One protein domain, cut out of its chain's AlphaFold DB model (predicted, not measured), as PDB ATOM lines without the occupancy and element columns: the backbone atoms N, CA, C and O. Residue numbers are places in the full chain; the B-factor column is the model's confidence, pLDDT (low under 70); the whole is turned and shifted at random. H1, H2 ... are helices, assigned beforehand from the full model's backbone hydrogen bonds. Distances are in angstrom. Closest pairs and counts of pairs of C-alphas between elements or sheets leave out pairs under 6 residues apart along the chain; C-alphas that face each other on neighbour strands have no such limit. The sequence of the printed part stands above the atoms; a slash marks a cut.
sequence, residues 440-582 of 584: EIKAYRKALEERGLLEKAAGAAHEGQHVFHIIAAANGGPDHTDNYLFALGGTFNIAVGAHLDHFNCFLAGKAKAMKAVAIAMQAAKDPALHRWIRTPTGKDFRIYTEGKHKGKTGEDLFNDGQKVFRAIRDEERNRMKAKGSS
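What this domain is: This is residues 440 to 582 of the 584 residues of an uncharacterized protein of Chrysochromulina tobinii (UniProt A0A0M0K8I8). A body of short helices and loops has one long helical arm: residues 566 to 580 of H6 stick out. H3 and H4 meet at the arm's root; H1 is at the far end. The 143 printed residues, with named helices H1 to H6 and no named strand, are all helix in class and compact, radius of gyration of the C-alphas 16.7 A, spans 60 by 40 by 25 A.

How they stand to each other: H1, residues 441 to 449, touches no helix. H2, residues 490 to 496, meets H3, residues 498 to 508, only through their link. H4, residues 510 to 525, is the hub; it only just touches H3 and H5, residues 527 to 530, each only at the corner with 3 pairs of C-alphas within 8 A, closest Cys 505 to Ala 513, 4.8 A, and Ala 523 to Leu 529, 5.8 A. H6, residues 554 to 580, touches H3 with residues 554 to 565 alone, about perpendicular at 89 degrees; the closest C-alphas are Phe 503 and Gly 561, 3.9 A. Every O i to N i+4 pair is within hydrogen-bond range in H1, H2, H4 and H6; in H3, 5 of 7.

Where its parts are: H1 begins at C-alpha 441 (-42.440, -33.355, -36.981). H4 is 22.6 A long; H6, 39.1 A, ends at C-alpha 580 (6.416, -47.208, -27.661).

The domain as a whole: The printed part has no cut. The links H1 to H2 and H5 to H6 are long. pLDDT is under 70 in 47 residues, among them 453 to 469 and 478 to 496.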
ATOM      1  N   GLU A 440     -45.234 -32.342 -40.906       65.38
ATOM      2  CA  GLU A 440     -44.554 -31.705 -39.775       65.38
ATOM      3  C   GLU A 440     -44.118 -32.750 -38.736       65.38
ATOM      4  O   GLU A 440     -44.804 -33.751 -38.522       65.38
ATOM      5  N   ILE A 441     -43.017 -32.481 -38.024       63.44
ATOM      6  CA  ILE A 441     -42.440 -33.355 -36.981       63.44
ATOM      7  C   ILE A 441     -43.512 -33.841 -36.002       63.44
ATOM      8  O   ILE A 441     -43.598 -35.026 -35.679       63.44
ATOM      9  N   LYS A 442     -44.358 -32.909 -35.547       70.31
ATOM     10  CA  LYS A 442     -45.442 -33.181 -34.600       70.31
ATOM     11  C   LYS A 442     -46.467 -34.152 -35.182       70.31
ATOM     12  O   LYS A 442     -46.906 -35.060 -34.482       70.31
ATOM     13  N   ALA A 443     -46.815 -33.994 -36.456       73.38
ATOM     14  CA  ALA A 443     -47.772 -34.858 -37.130       73.38
ATOM     15  C   ALA A 443     -47.179 -36.250 -37.411       73.38
ATOM     16  O   ALA A 443     -47.861 -37.247 -37.177       73.38
ATOM     17  N   TYR A 444     -45.900 -36.348 -37.795       70.56
ATOM     18  CA  TYR A 444     -45.251 -37.647 -38.004       70.56
ATOM     19  C   TYR A 444     -45.109 -38.422 -36.693       70.56
ATOM     20  O   TYR A 444     -45.460 -39.599 -36.616       70.56
ATOM     21  N   ARG A 445     -44.700 -37.727 -35.625       72.31
ATOM     22  CA  ARG A 445     -44.702 -38.266 -34.264       72.31
ATOM     23  C   ARG A 445     -46.083 -38.792 -33.888       72.31
ATOM     24  O   ARG A 445     -46.189 -39.939 -33.471       72.31
ATOM     25  N   LYS A 446     -47.135 -37.991 -34.074       77.19
ATOM     26  CA  LYS A 446     -48.512 -38.403 -33.781       77.19
ATOM     27  C   LYS A 446     -48.900 -39.669 -34.556       77.19
ATOM     28  O   LYS A 446     -49.410 -40.604 -33.954       77.19
ATOM     29  N   ALA A 447     -48.555 -39.752 -35.841       74.19
ATOM     30  CA  ALA A 447     -48.829 -40.919 -36.681       74.19
ATOM     31  C   ALA A 447     -48.076 -42.197 -36.250       74.19
ATOM     32  O   ALA A 447     -48.517 -43.304 -36.569       74.19
ATOM     33  N   LEU A 448     -46.940 -42.064 -35.559       70.12
ATOM     34  CA  LEU A 448     -46.214 -43.177 -34.940       70.12
ATOM     35  C   LEU A 448     -46.786 -43.539 -33.559       70.12
ATOM     36  O   LEU A 448     -46.873 -44.725 -33.238       70.12
ATOM     37  N   GLU A 449     -47.193 -42.545 -32.757       77.00
ATOM     38  CA  GLU A 449     -47.871 -42.755 -31.466       77.00
ATOM     39  C   GLU A 449     -49.203 -43.487 -31.664       77.00
ATOM     40  O   GLU A 449     -49.451 -44.486 -30.998       77.00
ATOM     41  N   GLU A 450     -50.011 -43.056 -32.636       80.38
ATOM     42  CA  GLU A 450     -51.296 -43.675 -32.995       80.38
ATOM     43  C   GLU A 450     -51.144 -45.132 -33.454       80.38
ATOM     44  O   GLU A 450     -52.047 -45.942 -33.264       80.38
ATOM     45  N   ARG A 451     -49.986 -45.491 -34.020       74.12
ATOM     46  CA  ARG A 451     -49.664 -46.863 -34.442       74.12
ATOM     47  C   ARG A 451     -48.979 -47.698 -33.353       74.12
ATOM     48  O   ARG A 451     -48.593 -48.832 -33.625       74.12
ATOM     49  N   GLY A 452     -48.788 -47.159 -32.147       73.06
ATOM     50  CA  GLY A 452     -48.124 -47.865 -31.045       73.06
ATOM     51  C   GLY A 452     -46.631 -48.123 -31.277       73.06
ATOM     52  O   GLY A 452     -46.062 -49.033 -30.682       73.06
ATOM     53  N   LEU A 453     -45.984 -47.343 -32.151       67.94
ATOM     54  CA  LEU A 453     -44.561 -47.507 -32.484       67.94
ATOM     55  C   LEU A 453     -43.639 -46.680 -31.570       67.94
ATOM     56  O   LEU A 453     -42.418 -46.849 -31.575       67.94
ATOM     57  N   LEU A 454     -44.231 -45.793 -30.765       68.25
ATOM     58  CA  LEU A 454     -43.583 -44.962 -29.755       68.25
ATOM     59  C   LEU A 454     -43.830 -45.550 -28.360       68.25
ATOM     60  O   LEU A 454     -44.956 -45.542 -27.875       68.25
ATOM     61  N   GLU A 455     -42.767 -46.011 -27.696       64.19
ATOM     62  CA  GLU A 455     -42.837 -46.270 -26.250       64.19
ATOM     63  C   GLU A 455     -42.527 -44.961 -25.535       64.19
ATOM     64  O   GLU A 455     -41.491 -44.350 -25.802       64.19
ATOM     65  N   LYS A 456     -43.430 -44.542 -24.650       69.00
ATOM     66  CA  LYS A 456     -43.223 -43.410 -23.749       69.00
ATOM     67  C   LYS A 456     -42.684 -43.968 -22.435       69.00
ATOM     68  O   LYS A 456     -43.367 -44.769 -21.800       69.00
ATOM     69  N   ALA A 457     -41.482 -43.573 -22.028       61.59
ATOM     70  CA  ALA A 457     -41.033 -43.830 -20.664       61.59
ATOM     71  C   ALA A 457     -41.756 -42.861 -19.715       61.59
ATOM     72  O   ALA A 457     -41.851 -41.660 -19.988       61.59
ATOM     73  N   ALA A 458     -42.299 -43.372 -18.608       67.38
ATOM     74  CA  ALA A 458     -42.941 -42.530 -17.605       67.38
ATOM     75  C   ALA A 458     -41.904 -41.566 -16.999       67.38
ATOM     76  O   ALA A 458     -40.883 -42.007 -16.482       67.38
ATOM     77  N   GLY A 459     -42.156 -40.257 -17.089       66.88
ATOM     78  CA  GLY A 459     -41.259 -39.214 -16.569       66.88
ATOM     79  C   GLY A 459     -40.199 -38.702 -17.550       66.88
ATOM     80  O   GLY A 459     -39.529 -37.721 -17.249       66.88
ATOM     81  N   ALA A 460     -40.079 -39.290 -18.742       60.84
ATOM     82  CA  ALA A 460     -39.176 -38.805 -19.780       60.84
ATOM     83  C   ALA A 460     -39.926 -38.719 -21.113       60.84
ATOM     84  O   ALA A 460     -39.875 -39.621 -21.946       60.84
ATOM     85  N   ALA A 461     -40.611 -37.589 -21.334       56.28
ATOM     86  CA  ALA A 461     -41.388 -37.321 -22.550       56.28
ATOM     87  C   ALA A 461     -40.570 -37.469 -23.854       56.28
ATOM     88  O   ALA A 461     -41.149 -37.635 -24.934       56.28
ATOM     89  N   HIS A 462     -39.237 -37.425 -23.738       55.84
ATOM     90  CA  HIS A 462     -38.260 -37.575 -24.816       55.84
ATOM     91  C   HIS A 462     -37.618 -38.972 -24.907       55.84
ATOM     92  O   HIS A 462     -37.076 -39.325 -25.957       55.84
ATOM     93  N   GLU A 463     -37.696 -39.814 -23.869       49.84
ATOM     94  CA  GLU A 463     -37.183 -41.184 -23.958       49.84
ATOM     95  C   GLU A 463     -38.045 -42.005 -24.918       49.84
ATOM     96  O   GLU A 463     -39.264 -42.068 -24.801       49.84
ATOM     97  N   GLY A 464     -37.391 -42.610 -25.911       49.88
ATOM     98  CA  GLY A 464     -38.049 -43.316 -27.012       49.88
ATOM     99  C   GLY A 464     -38.012 -42.543 -28.328       49.88
ATOM    100  O   GLY A 464     -37.817 -43.177 -29.362       49.88
ATOM    101  N   GLN A 465     -38.039 -41.199 -28.298       53.22
ATOM    102  CA  GLN A 465     -37.904 -40.337 -29.491       53.22
ATOM    103  C   GLN A 465     -36.581 -40.573 -30.235       53.22
ATOM    104  O   GLN A 465     -36.490 -40.413 -31.442       53.22
ATOM    105  N   HIS A 466     -35.545 -41.036 -29.539       53.66
ATOM    106  CA  HIS A 466     -34.219 -41.230 -30.131       53.66
ATOM    107  C   HIS A 466     -34.029 -42.564 -30.861       53.66
ATOM    108  O   HIS A 466     -33.000 -42.754 -31.505       53.66
ATOM    109  N   VAL A 467     -34.977 -43.504 -30.761       54.41
ATOM    110  CA  VAL A 467     -34.854 -44.809 -31.434       54.41
ATOM    111  C   VAL A 467     -35.103 -44.682 -32.940       54.41
ATOM    112  O   VAL A 467     -34.432 -45.341 -33.730       54.41
ATOM    113  N   PHE A 468     -35.991 -43.769 -33.343       55.88
ATOM    114  CA  PHE A 468     -36.325 -43.470 -34.749       55.88
ATOM    115  C   PHE A 468     -35.138 -42.928 -35.540       55.88
ATOM    116  O   PHE A 468     -35.099 -42.972 -36.762       55.88
ATOM    117  N   HIS A 469     -34.149 -42.458 -34.798       68.25
ATOM    118  CA  HIS A 469     -33.043 -41.681 -35.283       68.25
ATOM    119  C   HIS A 469     -31.786 -42.515 -35.513       68.25
ATOM    120  O   HIS A 469     -30.779 -41.946 -35.888       68.25
ATOM    121  N   ILE A 470     -31.823 -43.838 -35.290       73.06
ATOM    122  CA  ILE A 470     -30.648 -44.732 -35.310       73.06
ATOM    123  C   ILE A 470     -30.262 -45.221 -36.722       73.06
ATOM    124  O   ILE A 470     -29.163 -45.747 -36.898       73.06
ATOM    125  N   ILE A 471     -31.125 -45.057 -37.729       79.12
ATOM    126  CA  ILE A 471     -30.893 -45.492 -39.121       79.12
ATOM    127  C   ILE A 471     -31.159 -44.314 -40.058       79.12
ATOM    128  O   ILE A 471     -32.113 -43.570 -39.857       79.12
ATOM    129  N   ALA A 472     -30.335 -44.128 -41.089       80.94
ATOM    130  CA  ALA A 472     -30.436 -42.954 -41.960       80.94
ATOM    131  C   ALA A 472     -31.698 -42.991 -42.806       80.94
ATOM    132  O   ALA A 472     -32.009 -44.044 -43.357       80.94
ATOM    133  N   ALA A 473     -32.298 -41.829 -43.078       77.56
ATOM    134  CA  ALA A 473     -33.307 -41.704 -44.133       77.56
ATOM    135  C   ALA A 473     -32.799 -42.251 -45.484       77.56
ATOM    136  O   ALA A 473     -33.504 -42.975 -46.176       77.56
ATOM    137  N   ALA A 474     -31.517 -42.024 -45.806       79.00
ATOM    138  CA  ALA A 474     -30.877 -42.559 -47.015       79.00
ATOM    139  C   ALA A 474     -30.783 -44.102 -47.067       79.00
ATOM    140  O   ALA A 474     -30.549 -44.663 -48.134       79.00
ATOM    141  N   ASN A 475     -30.944 -44.781 -45.929       80.75
ATOM    142  CA  ASN A 475     -31.001 -46.240 -45.828       80.75
ATOM    143  C   ASN A 475     -32.395 -46.726 -45.400       80.75
ATOM    144  O   ASN A 475     -32.520 -47.837 -44.889       80.75
ATOM    145  N   GLY A 476     -33.427 -45.896 -45.578       73.88
ATOM    146  CA  GLY A 476     -34.813 -46.237 -45.277       73.88
ATOM    147  C   GLY A 476     -35.188 -46.217 -43.801       73.88
ATOM    148  O   GLY A 476     -36.201 -46.802 -43.421       73.88
ATOM    149  N   GLY A 477     -34.385 -45.558 -42.966       76.81
ATOM    150  CA  GLY A 477     -34.830 -45.134 -41.647       76.81
ATOM    151  C   GLY A 477     -35.955 -44.095 -41.766       76.81
ATOM    152  O   GLY A 477     -35.958 -43.309 -42.715       76.81
ATOM    153  N   PRO A 478     -36.924 -44.079 -40.839       67.31
ATOM    154  CA  PRO A 478     -37.942 -43.035 -40.796       67.31
ATOM    155  C   PRO A 478     -37.283 -41.653 -40.656       67.31
ATOM    156  O   PRO A 478     -36.299 -41.491 -39.934       67.31
ATOM    157  N   ASP A 479     -37.794 -40.667 -41.388       60.66
ATOM    158  CA  ASP A 479     -37.115 -39.385 -41.556       60.66
ATOM    159  C   ASP A 479     -37.334 -38.423 -40.380       60.66
ATOM    160  O   ASP A 479     -38.461 -38.065 -40.036       60.66
ATOM    161  N   HIS A 480     -36.220 -37.962 -39.809       51.31
ATOM    162  CA  HIS A 480     -36.052 -36.580 -39.375       51.31
ATOM    163  C   HIS A 480     -34.582 -36.168 -39.551       51.31
ATOM    164  O   HIS A 480     -33.670 -36.992 -39.469       51.31
ATOM    165  N   THR A 481     -34.321 -34.870 -39.720       38.66
ATOM    166  CA  THR A 481     -32.959 -34.307 -39.812       38.66
ATOM    167  C   THR A 481     -32.125 -34.464 -38.540       38.66
ATOM    168  O   THR A 481     -30.914 -34.272 -38.591       38.66
ATOM    169  N   ASP A 482     -32.757 -34.870 -37.437       39.09
ATOM    170  CA  ASP A 482     -32.119 -35.134 -36.142       39.09
ATOM    171  C   ASP A 482     -31.932 -36.636 -35.880       39.09
ATOM    172  O   ASP A 482     -31.931 -37.096 -34.735       39.09
ATOM    173  N   ASN A 483     -31.743 -37.421 -36.947       45.41
ATOM    174  CA  ASN A 483     -31.212 -38.770 -36.812       45.41
ATOM    175  C   ASN A 483     -29.841 -38.680 -36.096       45.41
ATOM    176  O   ASN A 483     -28.928 -38.041 -36.606       45.41
ATOM    177  N   TYR A 484     -29.773 -39.006 -34.800       50.12
ATOM    178  CA  TYR A 484     -29.103 -40.114 -34.077       50.12
ATOM    179  C   TYR A 484     -28.716 -39.646 -32.650       50.12
ATOM    180  O   TYR A 484     -28.649 -38.451 -32.360       50.12
ATOM    181  N   LEU A 485     -28.467 -40.620 -31.759       46.84
ATOM    182  CA  LEU A 485     -27.813 -40.558 -30.433       46.84
ATOM    183  C   LEU A 485     -27.665 -39.178 -29.757       46.84
ATOM    184  O   LEU A 485     -26.660 -38.490 -29.934       46.84
ATOM    185  N   PHE A 486     -28.580 -38.872 -28.829       40.78
ATOM    186  CA  PHE A 486     -28.461 -37.736 -27.901       40.78
ATOM    187  C   PHE A 486     -27.111 -37.712 -27.157       40.78
ATOM    188  O   PHE A 486     -26.534 -36.650 -26.954       40.78
ATOM    189  N   ALA A 487     -26.550 -38.886 -26.837       45.75
ATOM    190  CA  ALA A 487     -25.319 -39.002 -26.055       45.75
ATOM    191  C   ALA A 487     -24.073 -38.374 -26.716       45.75
ATOM    192  O   ALA A 487     -23.133 -38.027 -26.005       45.75
ATOM    193  N   LEU A 488     -24.046 -38.230 -28.049       55.91
ATOM    194  CA  LEU A 488     -22.919 -37.624 -28.781       55.91
ATOM    195  C   LEU A 488     -23.281 -36.297 -29.470       55.91
ATOM    196  O   LEU A 488     -22.404 -35.650 -30.042       55.91
ATOM    197  N   GLY A 489     -24.547 -35.876 -29.377       52.84
ATOM    198  CA  GLY A 489     -25.086 -34.678 -30.019       52.84
ATOM    199  C   GLY A 489     -25.446 -34.881 -31.497       52.84
ATOM    200  O   GLY A 489     -24.741 -35.557 -32.248       52.84
ATOM    201  N   GLY A 490     -26.537 -34.245 -31.942       53.50
ATOM    202  CA  GLY A 490     -27.035 -34.350 -33.324       53.50
ATOM    203  C   GLY A 490     -26.004 -33.950 -34.390       53.50
ATOM    204  O   GLY A 490     -25.949 -34.538 -35.464       53.50
ATOM    205  N   THR A 491     -25.093 -33.027 -34.076       60.09
ATOM    206  CA  THR A 491     -24.024 -32.587 -34.990       60.09
ATOM    207  C   THR A 491     -22.984 -33.668 -35.289       60.09
ATOM    208  O   THR A 491     -22.556 -33.793 -36.438       60.09
ATOM    209  N   PHE A 492     -22.585 -34.466 -34.293       63.38
ATOM    210  CA  PHE A 492     -21.667 -35.595 -34.495       63.38
ATOM    211  C   PHE A 492     -22.285 -36.623 -35.443       63.38
ATOM    212  O   PHE A 492     -21.649 -37.119 -36.368       63.38
ATOM    213  N   ASN A 493     -23.568 -36.868 -35.247       58.41
ATOM    214  CA  ASN A 493     -24.344 -37.860 -35.959       58.41
ATOM    215  C   ASN A 493     -24.625 -37.479 -37.420       58.41
ATOM    216  O   ASN A 493     -24.456 -38.310 -38.315       58.41
ATOM    217  N   ILE A 494     -24.917 -36.201 -37.683       61.66
ATOM    218  CA  ILE A 494     -24.987 -35.648 -39.044       61.66
ATOM    219  C   ILE A 494     -23.638 -35.797 -39.762       61.66
ATOM    220  O   ILE A 494     -23.598 -36.173 -40.933       61.66
ATOM    221  N   ALA A 495     -22.524 -35.533 -39.069       66.50
ATOM    222  CA  ALA A 495     -21.185 -35.636 -39.652       66.50
ATOM    223  C   ALA A 495     -20.784 -37.085 -39.978       66.50
ATOM    224  O   ALA A 495     -20.090 -37.331 -40.964       66.50
ATOM    225  N   VAL A 496     -21.231 -38.034 -39.156       68.81
ATOM    226  CA  VAL A 496     -21.000 -39.472 -39.323       68.81
ATOM    227  C   VAL A 496     -21.831 -40.036 -40.480       68.81
ATOM    228  O   VAL A 496     -21.341 -40.880 -41.221       68.81
ATOM    229  N   GLY A 497     -23.044 -39.529 -40.704       71.25
ATOM    230  CA  GLY A 497     -23.850 -39.813 -41.892       71.25
ATOM    231  C   GLY A 497     -24.265 -41.282 -42.085       71.25
ATOM    232  O   GLY A 497     -23.986 -42.174 -41.287       71.25
ATOM    233  N   ALA A 498     -24.927 -41.547 -43.214       80.12
ATOM    234  CA  ALA A 498     -25.602 -42.822 -43.490       80.12
ATOM    235  C   ALA A 498     -24.681 -44.051 -43.620       80.12
ATOM    236  O   ALA A 498     -25.139 -45.192 -43.631       80.12
ATOM    237  N   HIS A 499     -23.369 -43.864 -43.754       85.56
ATOM    238  CA  HIS A 499     -22.452 -44.986 -43.949       85.56
ATOM    239  C   HIS A 499     -22.148 -45.745 -42.650       85.56
ATOM    240  O   HIS A 499     -21.702 -46.892 -42.737       85.56
ATOM    241  N   LEU A 500     -22.457 -45.152 -41.490       87.94
ATOM    242  CA  LEU A 500     -22.108 -45.637 -40.152       87.94
ATOM    243  C   LEU A 500     -23.332 -45.952 -39.265       87.94
ATOM    244  O   LEU A 500     -23.215 -46.009 -38.044       87.94
ATOM    245  N   ASP A 501     -24.492 -46.258 -39.856       88.12
ATOM    246  CA  ASP A 501     -25.690 -46.686 -39.103       88.12
ATOM    247  C   ASP A 501     -25.429 -47.866 -38.155       88.12
ATOM    248  O   ASP A 501     -25.951 -47.891 -37.048       88.12
ATOM    249  N   HIS A 502     -24.602 -48.833 -38.559       92.00
ATOM    250  CA  HIS A 502     -24.218 -49.972 -37.717       92.00
ATOM    251  C   HIS A 502     -23.459 -49.505 -36.465       92.00
ATOM    252  O   HIS A 502     -23.729 -49.964 -35.358       92.00
ATOM    253  N   PHE A 503     -22.566 -48.522 -36.610       90.00
ATOM    254  CA  PHE A 503     -21.860 -47.916 -35.485       90.00
ATOM    255  C   PHE A 503     -22.823 -47.176 -34.547       90.00
ATOM    256  O   PHE A 503     -22.746 -47.343 -33.331       90.00
ATOM    257  N   ASN A 504     -23.794 -46.447 -35.104       86.50
ATOM    258  CA  ASN A 504     -24.843 -45.797 -34.319       86.50
ATOM    259  C   ASN A 504     -25.758 -46.818 -33.615       86.50
ATOM    260  O   ASN A 504     -26.100 -46.630 -32.451       86.50
ATOM    261  N   CYS A 505     -26.093 -47.936 -34.264       88.81
ATOM    262  CA  CYS A 505     -26.816 -49.053 -33.647       88.81
ATOM    263  C   CYS A 505     -26.044 -49.633 -32.455       88.81
ATOM    264  O   CYS A 505     -26.625 -49.869 -31.396       88.81
ATOM    265  N   PHE A 506     -24.729 -49.823 -32.600       92.44
ATOM    266  CA  PHE A 506     -23.873 -50.303 -31.517       92.44
ATOM    267  C   PHE A 506     -23.837 -49.338 -30.328       92.44
ATOM    268  O   PHE A 506     -24.065 -49.758 -29.195       92.44
ATOM    269  N   LEU A 507     -23.617 -48.046 -30.584       87.38
ATOM    270  CA  LEU A 507     -23.588 -47.018 -29.542       87.38
ATOM    271  C   LEU A 507     -24.937 -46.850 -28.830       87.38
ATOM    272  O   LEU A 507     -24.969 -46.567 -27.634       87.38
ATOM    273  N   ALA A 508     -26.049 -47.032 -29.544       83.75
ATOM    274  CA  ALA A 508     -27.387 -46.974 -28.962       83.75
ATOM    275  C   ALA A 508     -27.735 -48.214 -28.116       83.75
ATOM    276  O   ALA A 508     -28.604 -48.133 -27.246       83.75
ATOM    277  N   GLY A 509     -27.063 -49.342 -28.354       88.19
ATOM    278  CA  GLY A 509     -27.307 -50.614 -27.681       88.19
ATOM    279  C   GLY A 509     -28.248 -51.543 -28.455       88.19
ATOM    280  O   GLY A 509     -29.112 -51.102 -29.216       88.19
ATOM    281  N   LYS A 510     -28.103 -52.857 -28.219       92.00
ATOM    282  CA  LYS A 510     -28.805 -53.928 -28.952       92.00
ATOM    283  C   LYS A 510     -30.328 -53.745 -28.965       92.00
ATOM    284  O   LYS A 510     -30.932 -53.788 -30.032       92.00
ATOM    285  N   ALA A 511     -30.942 -53.463 -27.814       85.94
ATOM    286  CA  ALA A 511     -32.395 -53.282 -27.711       85.94
ATOM    287  C   ALA A 511     -32.911 -52.120 -28.584       85.94
ATOM    288  O   ALA A 511     -33.892 -52.269 -29.314       85.94
ATOM    289  N   LYS A 512     -32.213 -50.975 -28.578       83.50
ATOM    290  CA  LYS A 512     -32.585 -49.814 -29.402       83.50
ATOM    291  C   LYS A 512     -32.343 -50.076 -30.888       83.50
ATOM    292  O   LYS A 512     -33.168 -49.678 -31.703       83.50
ATOM    293  N   ALA A 513     -31.270 -50.785 -31.240       88.81
ATOM    294  CA  ALA A 513     -31.002 -51.193 -32.617       88.81
ATOM    295  C   ALA A 513     -32.100 -52.119 -33.173       88.81
ATOM    296  O   ALA A 513     -32.616 -51.879 -34.263       88.81
ATOM    297  N   MET A 514     -32.516 -53.132 -32.404       88.62
ATOM    298  CA  MET A 514     -33.625 -54.027 -32.770       88.62
ATOM    299  C   MET A 514     -34.918 -53.254 -33.013       88.62
ATOM    300  O   MET A 514     -35.575 -53.451 -34.035       88.62
ATOM    301  N   LYS A 515     -35.245 -52.324 -32.115       83.81
ATOM    302  CA  LYS A 515     -36.443 -51.497 -32.243       83.81
ATOM    303  C   LYS A 515     -36.377 -50.555 -33.451       83.81
ATOM    304  O   LYS A 515     -37.350 -50.466 -34.193       83.81
ATOM    305  N   ALA A 516     -35.232 -49.917 -33.702       85.06
ATOM    306  CA  ALA A 516     -35.030 -49.056 -34.869       85.06
ATOM    307  C   ALA A 516     -35.240 -49.813 -36.189       85.06
ATOM    308  O   ALA A 516     -35.941 -49.323 -37.075       85.06
ATOM    309  N   VAL A 517     -34.695 -51.030 -36.299       89.38
ATOM    310  CA  VAL A 517     -34.902 -51.889 -37.475       89.38
ATOM    311  C   VAL A 517     -36.359 -52.326 -37.602       89.38
ATOM    312  O   VAL A 517     -36.903 -52.284 -38.701       89.38
ATOM    313  N   ALA A 518     -37.023 -52.690 -36.502       88.19
ATOM    314  CA  ALA A 518     -38.438 -53.062 -36.535       88.19
ATOM    315  C   ALA A 518     -39.318 -51.924 -37.082       88.19
ATOM    316  O   ALA A 518     -40.159 -52.164 -37.949       88.19
ATOM    317  N   ILE A 519     -39.070 -50.687 -36.647       83.12
ATOM    318  CA  ILE A 519     -39.790 -49.505 -37.137       83.12
ATOM    319  C   ILE A 519     -39.464 -49.236 -38.609       83.12
ATOM    320  O   ILE A 519     -40.377 -49.008 -39.396       83.12
ATOM    321  N   ALA A 520     -38.189 -49.294 -39.007       88.06
ATOM    322  CA  ALA A 520     -37.790 -49.104 -40.403       88.06
ATOM    323  C   ALA A 520     -38.435 -50.153 -41.329       88.06
ATOM    324  O   ALA A 520     -38.909 -49.827 -42.415       88.06
ATOM    325  N   MET A 521     -38.541 -51.402 -40.868       90.00
ATOM    326  CA  MET A 521     -39.237 -52.483 -41.572       90.00
ATOM    327  C   MET A 521     -40.751 -52.253 -41.656       90.00
ATOM    328  O   MET A 521     -41.352 -52.538 -42.688       90.00
ATOM    329  N   GLN A 522     -41.387 -51.745 -40.598       85.75
ATOM    330  CA  GLN A 522     -42.812 -51.398 -40.626       85.75
ATOM    331  C   GLN A 522     -43.085 -50.205 -41.549       85.75
ATOM    332  O   GLN A 522     -44.022 -50.259 -42.340       85.75
ATOM    333  N   ALA A 523     -42.232 -49.179 -41.516       84.44
ATOM    334  CA  ALA A 523     -42.302 -48.042 -42.426       84.44
ATOM    335  C   ALA A 523     -42.106 -48.473 -43.886       84.44
ATOM    336  O   ALA A 523     -42.830 -48.018 -44.765       84.44
ATOM    337  N   ALA A 524     -41.191 -49.412 -44.147       87.88
ATOM    338  CA  ALA A 524     -41.002 -49.991 -45.473       87.88
ATOM    339  C   ALA A 524     -42.231 -50.783 -45.962       87.88
ATOM    340  O   ALA A 524     -42.499 -50.799 -47.160       87.88
ATOM    341  N   LYS A 525     -43.006 -51.400 -45.058       90.44
ATOM    342  CA  LYS A 525     -44.228 -52.153 -45.397       90.44
ATOM    343  C   LYS A 525     -45.455 -51.281 -45.673       90.44
ATOM    344  O   LYS A 525     -46.389 -51.791 -46.281       90.44
ATOM    345  N   ASP A 526     -45.481 -50.026 -45.223       86.69
ATOM    346  CA  ASP A 526     -46.616 -49.111 -45.405       86.69
ATOM    347  C   ASP A 526     -46.301 -48.071 -46.503       86.69
ATOM    348  O   ASP A 526     -45.606 -47.086 -46.234       86.69
ATOM    349  N   PRO A 527     -46.832 -48.226 -47.734       87.81
ATOM    350  CA  PRO A 527     -46.610 -47.267 -48.818       87.81
ATOM    351  C   PRO A 527     -47.083 -45.848 -48.488       87.81
ATOM    352  O   PRO A 527     -46.540 -44.874 -49.011       87.81
ATOM    353  N   ALA A 528     -48.063 -45.690 -47.589       82.44
ATOM    354  CA  ALA A 528     -48.524 -44.371 -47.166       82.44
ATOM    355  C   ALA A 528     -47.484 -43.635 -46.307       82.44
ATOM    356  O   ALA A 528     -47.597 -42.414 -46.146       82.44
ATOM    357  N   LEU A 529     -46.490 -44.359 -45.771       78.50
ATOM    358  CA  LEU A 529     -45.342 -43.801 -45.060       78.50
ATOM    359  C   LEU A 529     -44.171 -43.443 -45.979       78.50
ATOM    360  O   LEU A 529     -43.397 -42.553 -45.633       78.50
ATOM    361  N   HIS A 530     -44.072 -44.052 -47.165       82.75
ATOM    362  CA  HIS A 530     -42.961 -43.820 -48.101       82.75
ATOM    363  C   HIS A 530     -42.851 -42.355 -48.523       82.75
ATOM    364  O   HIS A 530     -41.757 -41.800 -48.540       82.75
ATOM    365  N   ARG A 531     -43.994 -41.699 -48.766       72.44
ATOM    366  CA  ARG A 531     -44.066 -40.270 -49.123       72.44
ATOM    367  C   ARG A 531     -43.485 -39.323 -48.065       72.44
ATOM    368  O   ARG A 531     -43.228 -38.166 -48.372       72.44
ATOM    369  N   TRP A 532     -43.310 -39.792 -46.829       67.62
ATOM    370  CA  TRP A 532     -42.848 -38.974 -45.706       67.62
ATOM    371  C   TRP A 532     -41.368 -39.153 -45.380       67.62
ATOM    372  O   TRP A 532     -40.850 -38.434 -44.534       67.62
ATOM    373  N   ILE A 533     -40.675 -40.084 -46.030       69.00
ATOM    374  CA  ILE A 533     -39.235 -40.253 -45.855       69.00
ATOM    375  C   ILE A 533     -38.541 -39.233 -46.773       69.00
ATOM    376  O   ILE A 533     -38.634 -39.367 -47.995       69.00
ATOM    377  N   ARG A 534     -37.843 -38.206 -46.245       64.81
ATOM    378  CA  ARG A 534     -37.059 -37.307 -47.113       64.81
ATOM    379  C   ARG A 534     -36.032 -38.096 -47.894       64.81
ATOM    380  O   ARG A 534     -35.027 -38.576 -47.370       64.81
ATOM    381  N   THR A 535     -36.177 -38.008 -49.199       62.34
ATOM    382  CA  THR A 535     -35.034 -37.948 -50.090       62.34
ATOM    383  C   THR A 535     -34.457 -36.540 -50.058       62.34
ATOM    384  O   THR A 535     -35.179 -35.587 -50.374       62.34
ATOM    385  N   PRO A 536     -33.166 -36.360 -49.728       59.84
ATOM    386  CA  PRO A 536     -32.450 -35.165 -50.151       59.84
ATOM    387  C   PRO A 536     -32.720 -34.978 -51.648       59.84
ATOM    388  O   PRO A 536     -32.544 -35.926 -52.413       59.84
ATOM    389  N   THR A 537     -33.226 -33.807 -52.033       55.31
ATOM    390  CA  THR A 537     -33.633 -33.469 -53.406       55.31
ATOM    391  C   THR A 537     -32.647 -34.030 -54.430       55.31
ATOM    392  O   THR A 537     -31.472 -33.664 -54.406       55.31
ATOM    393  N   GLY A 538     -33.122 -34.939 -55.288       63.28
ATOM    394  CA  GLY A 538     -32.336 -35.561 -56.362       63.28
ATOM    395  C   GLY A 538     -31.671 -36.906 -56.040       63.28
ATOM    396  O   GLY A 538     -31.001 -37.447 -56.910       63.28
ATOM    397  N   LYS A 539     -31.828 -37.472 -54.835       63.28
ATOM    398  CA  LYS A 539     -31.341 -38.831 -54.531       63.28
ATOM    399  C   LYS A 539     -32.461 -39.857 -54.596       63.28
ATOM    400  O   LYS A 539     -33.545 -39.601 -54.076       63.28
ATOM    401  N   ASP A 540     -32.149 -41.027 -55.154       68.25
ATOM    402  CA  ASP A 540     -33.039 -42.185 -55.156       68.25
ATOM    403  C   ASP A 540     -33.530 -42.476 -53.739       68.25
ATOM    404  O   ASP A 540     -32.747 -42.742 -52.819       68.25
ATOM    405  N   PHE A 541     -34.846 -42.403 -53.584       73.81
ATOM    406  CA  PHE A 541     -35.552 -42.904 -52.420       73.81
ATOM    407  C   PHE A 541     -35.203 -44.373 -52.214       73.81
ATOM    408  O   PHE A 541     -35.257 -45.161 -53.154       73.81
ATOM    409  N   ARG A 542     -34.830 -44.741 -50.985       84.62
ATOM    410  CA  ARG A 542     -34.603 -46.137 -50.615       84.62
ATOM    411  C   ARG A 542     -35.344 -46.434 -49.332       84.62
ATOM    412  O   ARG A 542     -35.039 -45.859 -48.290       84.62
ATOM    413  N   ILE A 543     -36.283 -47.365 -49.403       88.56
ATOM    414  CA  ILE A 543     -36.841 -48.008 -48.214       88.56
ATOM    415  C   ILE A 543     -35.814 -48.964 -47.608       88.56
ATOM    416  O   ILE A 543     -34.862 -49.391 -48.264       88.56
ATOM    417  N   TYR A 544     -36.004 -49.329 -46.341       89.44
ATOM    418  CA  TYR A 544     -35.027 -50.137 -45.605       89.44
ATOM    419  C   TYR A 544     -34.742 -51.483 -46.294       89.44
ATOM    420  O   TYR A 544     -33.610 -51.961 -46.325       89.44
ATOM    421  N   THR A 545     -35.763 -52.050 -46.940       91.44
ATOM    422  CA  THR A 545     -35.705 -53.299 -47.713       91.44
ATOM    423  C   THR A 545     -34.972 -53.186 -49.056       91.44
ATOM    424  O   THR A 545     -34.755 -54.202 -49.714       91.44
ATOM    425  N   GLU A 546     -34.572 -51.984 -49.464       90.50
ATOM    426  CA  GLU A 546     -33.841 -51.690 -50.707       90.50
ATOM    427  C   GLU A 546     -32.481 -51.018 -50.445       90.50
ATOM    428  O   GLU A 546     -31.625 -50.944 -51.329       90.50
ATOM    429  N   GLY A 547     -32.264 -50.527 -49.221       87.38
ATOM    430  CA  GLY A 547     -31.053 -49.826 -48.807       87.38
ATOM    431  C   GLY A 547     -29.846 -50.731 -48.533       87.38
ATOM    432  O   GLY A 547     -29.878 -51.953 -48.680       87.38
ATOM    433  N   LYS A 548     -28.756 -50.111 -48.060       90.00
ATOM    434  CA  LYS A 548     -27.490 -50.785 -47.702       90.00
ATOM    435  C   LYS A 548     -27.663 -51.900 -46.658       90.00
ATOM    436  O   LYS A 548     -26.854 -52.821 -46.602       90.00
ATOM    437  N   HIS A 549     -28.701 -51.804 -45.829       92.25
ATOM    438  CA  HIS A 549     -28.980 -52.748 -44.742       92.25
ATOM    439  C   HIS A 549     -30.072 -53.757 -45.089       92.25
ATOM    440  O   HIS A 549     -30.614 -54.395 -44.190       92.25
ATOM    441  N   LYS A 550     -30.399 -53.920 -46.376       94.19
ATOM    442  CA  LYS A 550     -31.375 -54.910 -46.835       94.19
ATOM    443  C   LYS A 550     -31.087 -56.285 -46.223       94.19
ATOM    444  O   LYS A 550     -29.994 -56.825 -46.373       94.19
ATOM    445  N   GLY A 551     -32.095 -56.844 -45.555       93.81
ATOM    446  CA  GLY A 551     -32.038 -58.173 -44.943       93.81
ATOM    447  C   GLY A 551     -31.318 -58.244 -43.595       93.81
ATOM    448  O   GLY A 551     -31.299 -59.314 -42.999       93.81
ATOM    449  N   LYS A 552     -30.759 -57.138 -43.089       96.12
ATOM    450  CA  LYS A 552     -30.109 -57.115 -41.776       96.12
ATOM    451  C   LYS A 552     -31.128 -56.930 -40.662       96.12
ATOM    452  O   LYS A 552     -32.030 -56.098 -40.748       96.12
ATOM    453  N   THR A 553     -30.955 -57.683 -39.587       96.25
ATOM    454  CA  THR A 553     -31.670 -57.473 -38.331       96.25
ATOM    455  C   THR A 553     -31.008 -56.356 -37.518       96.25
ATOM    456  O   THR A 553     -29.875 -55.943 -37.777       96.25
ATOM    457  N   GLY A 554     -31.693 -55.854 -36.485       92.19
ATOM    458  CA  GLY A 554     -31.063 -54.904 -35.560       92.19
ATOM    459  C   GLY A 554     -29.917 -55.519 -34.756       92.19
ATOM    460  O   GLY A 554     -28.997 -54.804 -34.364       92.19
ATOM    461  N   GLU A 555     -29.929 -56.840 -34.560       96.81
ATOM    462  CA  GLU A 555     -28.804 -57.570 -33.979       96.81
ATOM    463  C   GLU A 555     -27.599 -57.597 -34.926       96.81
ATOM    464  O   GLU A 555     -26.485 -57.315 -34.487       96.81
ATOM    465  N   ASP A 556     -27.816 -57.819 -36.225       97.31
ATOM    466  CA  ASP A 556     -26.743 -57.764 -37.225       97.31
ATOM    467  C   ASP A 556     -26.095 -56.378 -37.268       97.31
ATOM    468  O   ASP A 556     -24.870 -56.263 -37.222       97.31
ATOM    469  N   LEU A 557     -26.903 -55.310 -37.282       95.31
ATOM    470  CA  LEU A 557     -26.383 -53.939 -37.270       95.31
ATOM    471  C   LEU A 557     -25.619 -53.610 -35.984       95.31
ATOM    472  O   LEU A 557     -24.584 -52.944 -36.042       95.31
ATOM    473  N   PHE A 558     -26.096 -54.084 -34.832       95.25
ATOM    474  CA  PHE A 558     -25.392 -53.939 -33.562       95.25
ATOM    475  C   PHE A 558     -24.039 -54.669 -33.576       95.25
ATOM    476  O   PHE A 558     -23.017 -54.089 -33.200       95.25
ATOM    477  N   ASN A 559     -24.011 -55.915 -34.055       97.12
ATOM    478  CA  ASN A 559     -22.800 -56.732 -34.138       97.12
ATOM    479  C   ASN A 559     -21.790 -56.153 -35.141       97.12
ATOM    480  O   ASN A 559     -20.591 -56.108 -34.857       97.12
ATOM    481  N   ASP A 560     -22.255 -55.641 -36.281       95.88
ATOM    482  CA  ASP A 560     -21.419 -54.942 -37.258       95.88
ATOM    483  C   ASP A 560     -20.792 -53.674 -36.657       95.88
ATOM    484  O   ASP A 560     -19.590 -53.441 -36.799       95.88
ATOM    485  N   GLY A 561     -21.567 -52.882 -35.910       94.81
ATOM    486  CA  GLY A 561     -21.040 -51.734 -35.170       94.81
ATOM    487  C   GLY A 561     -20.022 -52.123 -34.102       94.81
ATOM    488  O   GLY A 561     -18.992 -51.460 -33.957       94.81
ATOM    489  N   GLN A 562     -20.255 -53.236 -33.400       96.50
ATOM    490  CA  GLN A 562     -19.312 -53.771 -32.423       96.50
ATOM    491  C   GLN A 562     -17.985 -54.178 -33.082       96.50
ATOM    492  O   GLN A 562     -16.922 -53.878 -32.532       96.50
ATOM    493  N   LYS A 563     -18.025 -54.821 -34.257       96.88
ATOM    494  CA  LYS A 563     -16.824 -55.175 -35.037       96.88
ATOM    495  C   LYS A 563     -16.024 -53.931 -35.415       96.88
ATOM    496  O   LYS A 563     -14.816 -53.904 -35.191       96.88
ATOM    497  N   VAL A 564     -16.692 -52.877 -35.894       94.38
ATOM    498  CA  VAL A 564     -16.039 -51.598 -36.225       94.38
ATOM    499  C   VAL A 564     -15.392 -50.964 -34.996       94.38
ATOM    500  O   VAL A 564     -14.234 -50.554 -35.048       94.38
ATOM    501  N   PHE A 565     -16.083 -50.941 -33.853       93.38
ATOM    502  CA  PHE A 565     -15.509 -50.398 -32.622       93.38
ATOM    503  C   PHE A 565     -14.298 -51.204 -32.124       93.38
ATOM    504  O   PHE A 565     -13.321 -50.621 -31.648       93.38
ATOM    505  N   ARG A 566     -14.324 -52.540 -32.248       95.31
ATOM    506  CA  ARG A 566     -13.169 -53.399 -31.937       95.31
ATOM    507  C   ARG A 566     -11.989 -53.100 -32.864       95.31
ATOM    508  O   ARG A 566     -10.896 -52.870 -32.355       95.31
ATOM    509  N   ALA A 567     -12.228 -52.986 -34.171       95.19
ATOM    510  CA  ALA A 567     -11.197 -52.647 -35.150       95.19
ATOM    511  C   ALA A 567     -10.508 -51.305 -34.829       95.19
ATOM    512  O   ALA A 567      -9.282 -51.254 -34.761       95.19
ATOM    513  N   ILE A 568     -11.278 -50.256 -34.505       93.00
ATOM    514  CA  ILE A 568     -10.736 -48.946 -34.092       93.00
ATOM    515  C   ILE A 568      -9.856 -49.077 -32.833       93.00
ATOM    516  O   ILE A 568      -8.786 -48.473 -32.736       93.00
ATOM    517  N   ARG A 569     -10.288 -49.873 -31.843       94.38
ATOM    518  CA  ARG A 569      -9.518 -50.098 -30.606       94.38
ATOM    519  C   ARG A 569      -8.220 -50.856 -30.857       94.38
ATOM    520  O   ARG A 569      -7.214 -50.544 -30.214       94.38
ATOM    521  N   ASP A 570      -8.242 -51.852 -31.733       96.06
ATOM    522  CA  ASP A 570      -7.059 -52.638 -32.070       96.06
ATOM    523  C   ASP A 570      -6.062 -51.815 -32.897       96.06
ATOM    524  O   ASP A 570      -4.863 -51.854 -32.611       96.06
ATOM    525  N   GLU A 571      -6.540 -50.979 -33.822       96.25
ATOM    526  CA  GLU A 571      -5.707 -50.030 -34.566       96.25
ATOM    527  C   GLU A 571      -5.000 -49.040 -33.627       96.25
ATOM    528  O   GLU A 571      -3.774 -48.901 -33.671       96.25
ATOM    529  N   GLU A 572      -5.730 -48.410 -32.701       94.44
ATOM    530  CA  GLU A 572      -5.126 -47.496 -31.725       94.44
ATOM    531  C   GLU A 572      -4.161 -48.225 -30.775       94.44
ATOM    532  O   GLU A 572      -3.094 -47.698 -30.445       94.44
ATOM    533  N   ARG A 573      -4.451 -49.475 -30.386       95.56
ATOM    534  CA  ARG A 573      -3.510 -50.297 -29.605       95.56
ATOM    535  C   ARG A 573      -2.219 -50.550 -30.385       95.56
ATOM    536  O   ARG A 573      -1.133 -50.394 -29.823       95.56
ATOM    537  N   ASN A 574      -2.318 -50.908 -31.662       95.81
ATOM    538  CA  ASN A 574      -1.164 -51.152 -32.527       95.81
ATOM    539  C   ASN A 574      -0.358 -49.871 -32.759       95.81
ATOM    540  O   ASN A 574       0.870 -49.880 -32.666       95.81
ATOM    541  N   ARG A 575      -1.040 -48.737 -32.938       95.31
ATOM    542  CA  ARG A 575      -0.424 -47.412 -33.036       95.31
ATOM    543  C   ARG A 575       0.345 -47.034 -31.771       95.31
ATOM    544  O   ARG A 575       1.438 -46.475 -31.862       95.31
ATOM    545  N   MET A 576      -0.201 -47.332 -30.592       92.94
ATOM    546  CA  MET A 576       0.482 -47.092 -29.317       92.94
ATOM    547  C   MET A 576       1.697 -48.009 -29.138       92.94
ATOM    548  O   MET A 576       2.744 -47.531 -28.703       92.94
ATOM    549  N   LYS A 577       1.602 -49.287 -29.533       95.12
ATOM    550  CA  LYS A 577       2.746 -50.218 -29.535       95.12
ATOM    551  C   LYS A 577       3.874 -49.725 -30.448       95.12
ATOM    552  O   LYS A 577       5.011 -49.645 -29.998       95.12
ATOM    553  N   ALA A 578       3.548 -49.301 -31.671       94.12
ATOM    554  CA  ALA A 578       4.519 -48.778 -32.633       94.12
ATOM    555  C   ALA A 578       5.210 -47.483 -32.161       94.12
ATOM    556  O   ALA A 578       6.383 -47.255 -32.447       94.12
ATOM    557  N   LYS A 579       4.496 -46.624 -31.418       93.25
ATOM    558  CA  LYS A 579       5.086 -45.426 -30.795       93.25
ATOM    559  C   LYS A 579       5.991 -45.770 -29.613       93.25
ATOM    560  O   LYS A 579       7.024 -45.130 -29.450       93.25
ATOM    561  N   GLY A 580       5.612 -46.756 -28.799       90.75
ATOM    562  CA  GLY A 580       6.416 -47.208 -27.661       90.75
ATOM    563  C   GLY A 580       7.729 -47.864 -28.091       90.75
ATOM    564  O   GLY A 580       8.771 -47.585 -27.504       90.75
ATOM    565  N   SER A 581       7.702 -48.652 -29.170       79.69
ATOM    566  CA  SER A 581       8.893 -49.312 -29.714       79.69
ATOM    567  C   SER A 581       9.870 -48.364 -30.415       79.69
ATOM    568  O   SER A 581      11.002 -48.750 -30.659       79.69
ATOM    569  N   SER A 582       9.467 -47.132 -30.756       74.00
ATOM    570  CA  SER A 582      10.364 -46.158 -31.404       74.00
ATOM    571  C   SER A 582      11.111 -45.250 -30.417       74.00
ATOM    572  O   SER A 582      11.836 -44.358 -30.863       74.00
TER     573      SER A 582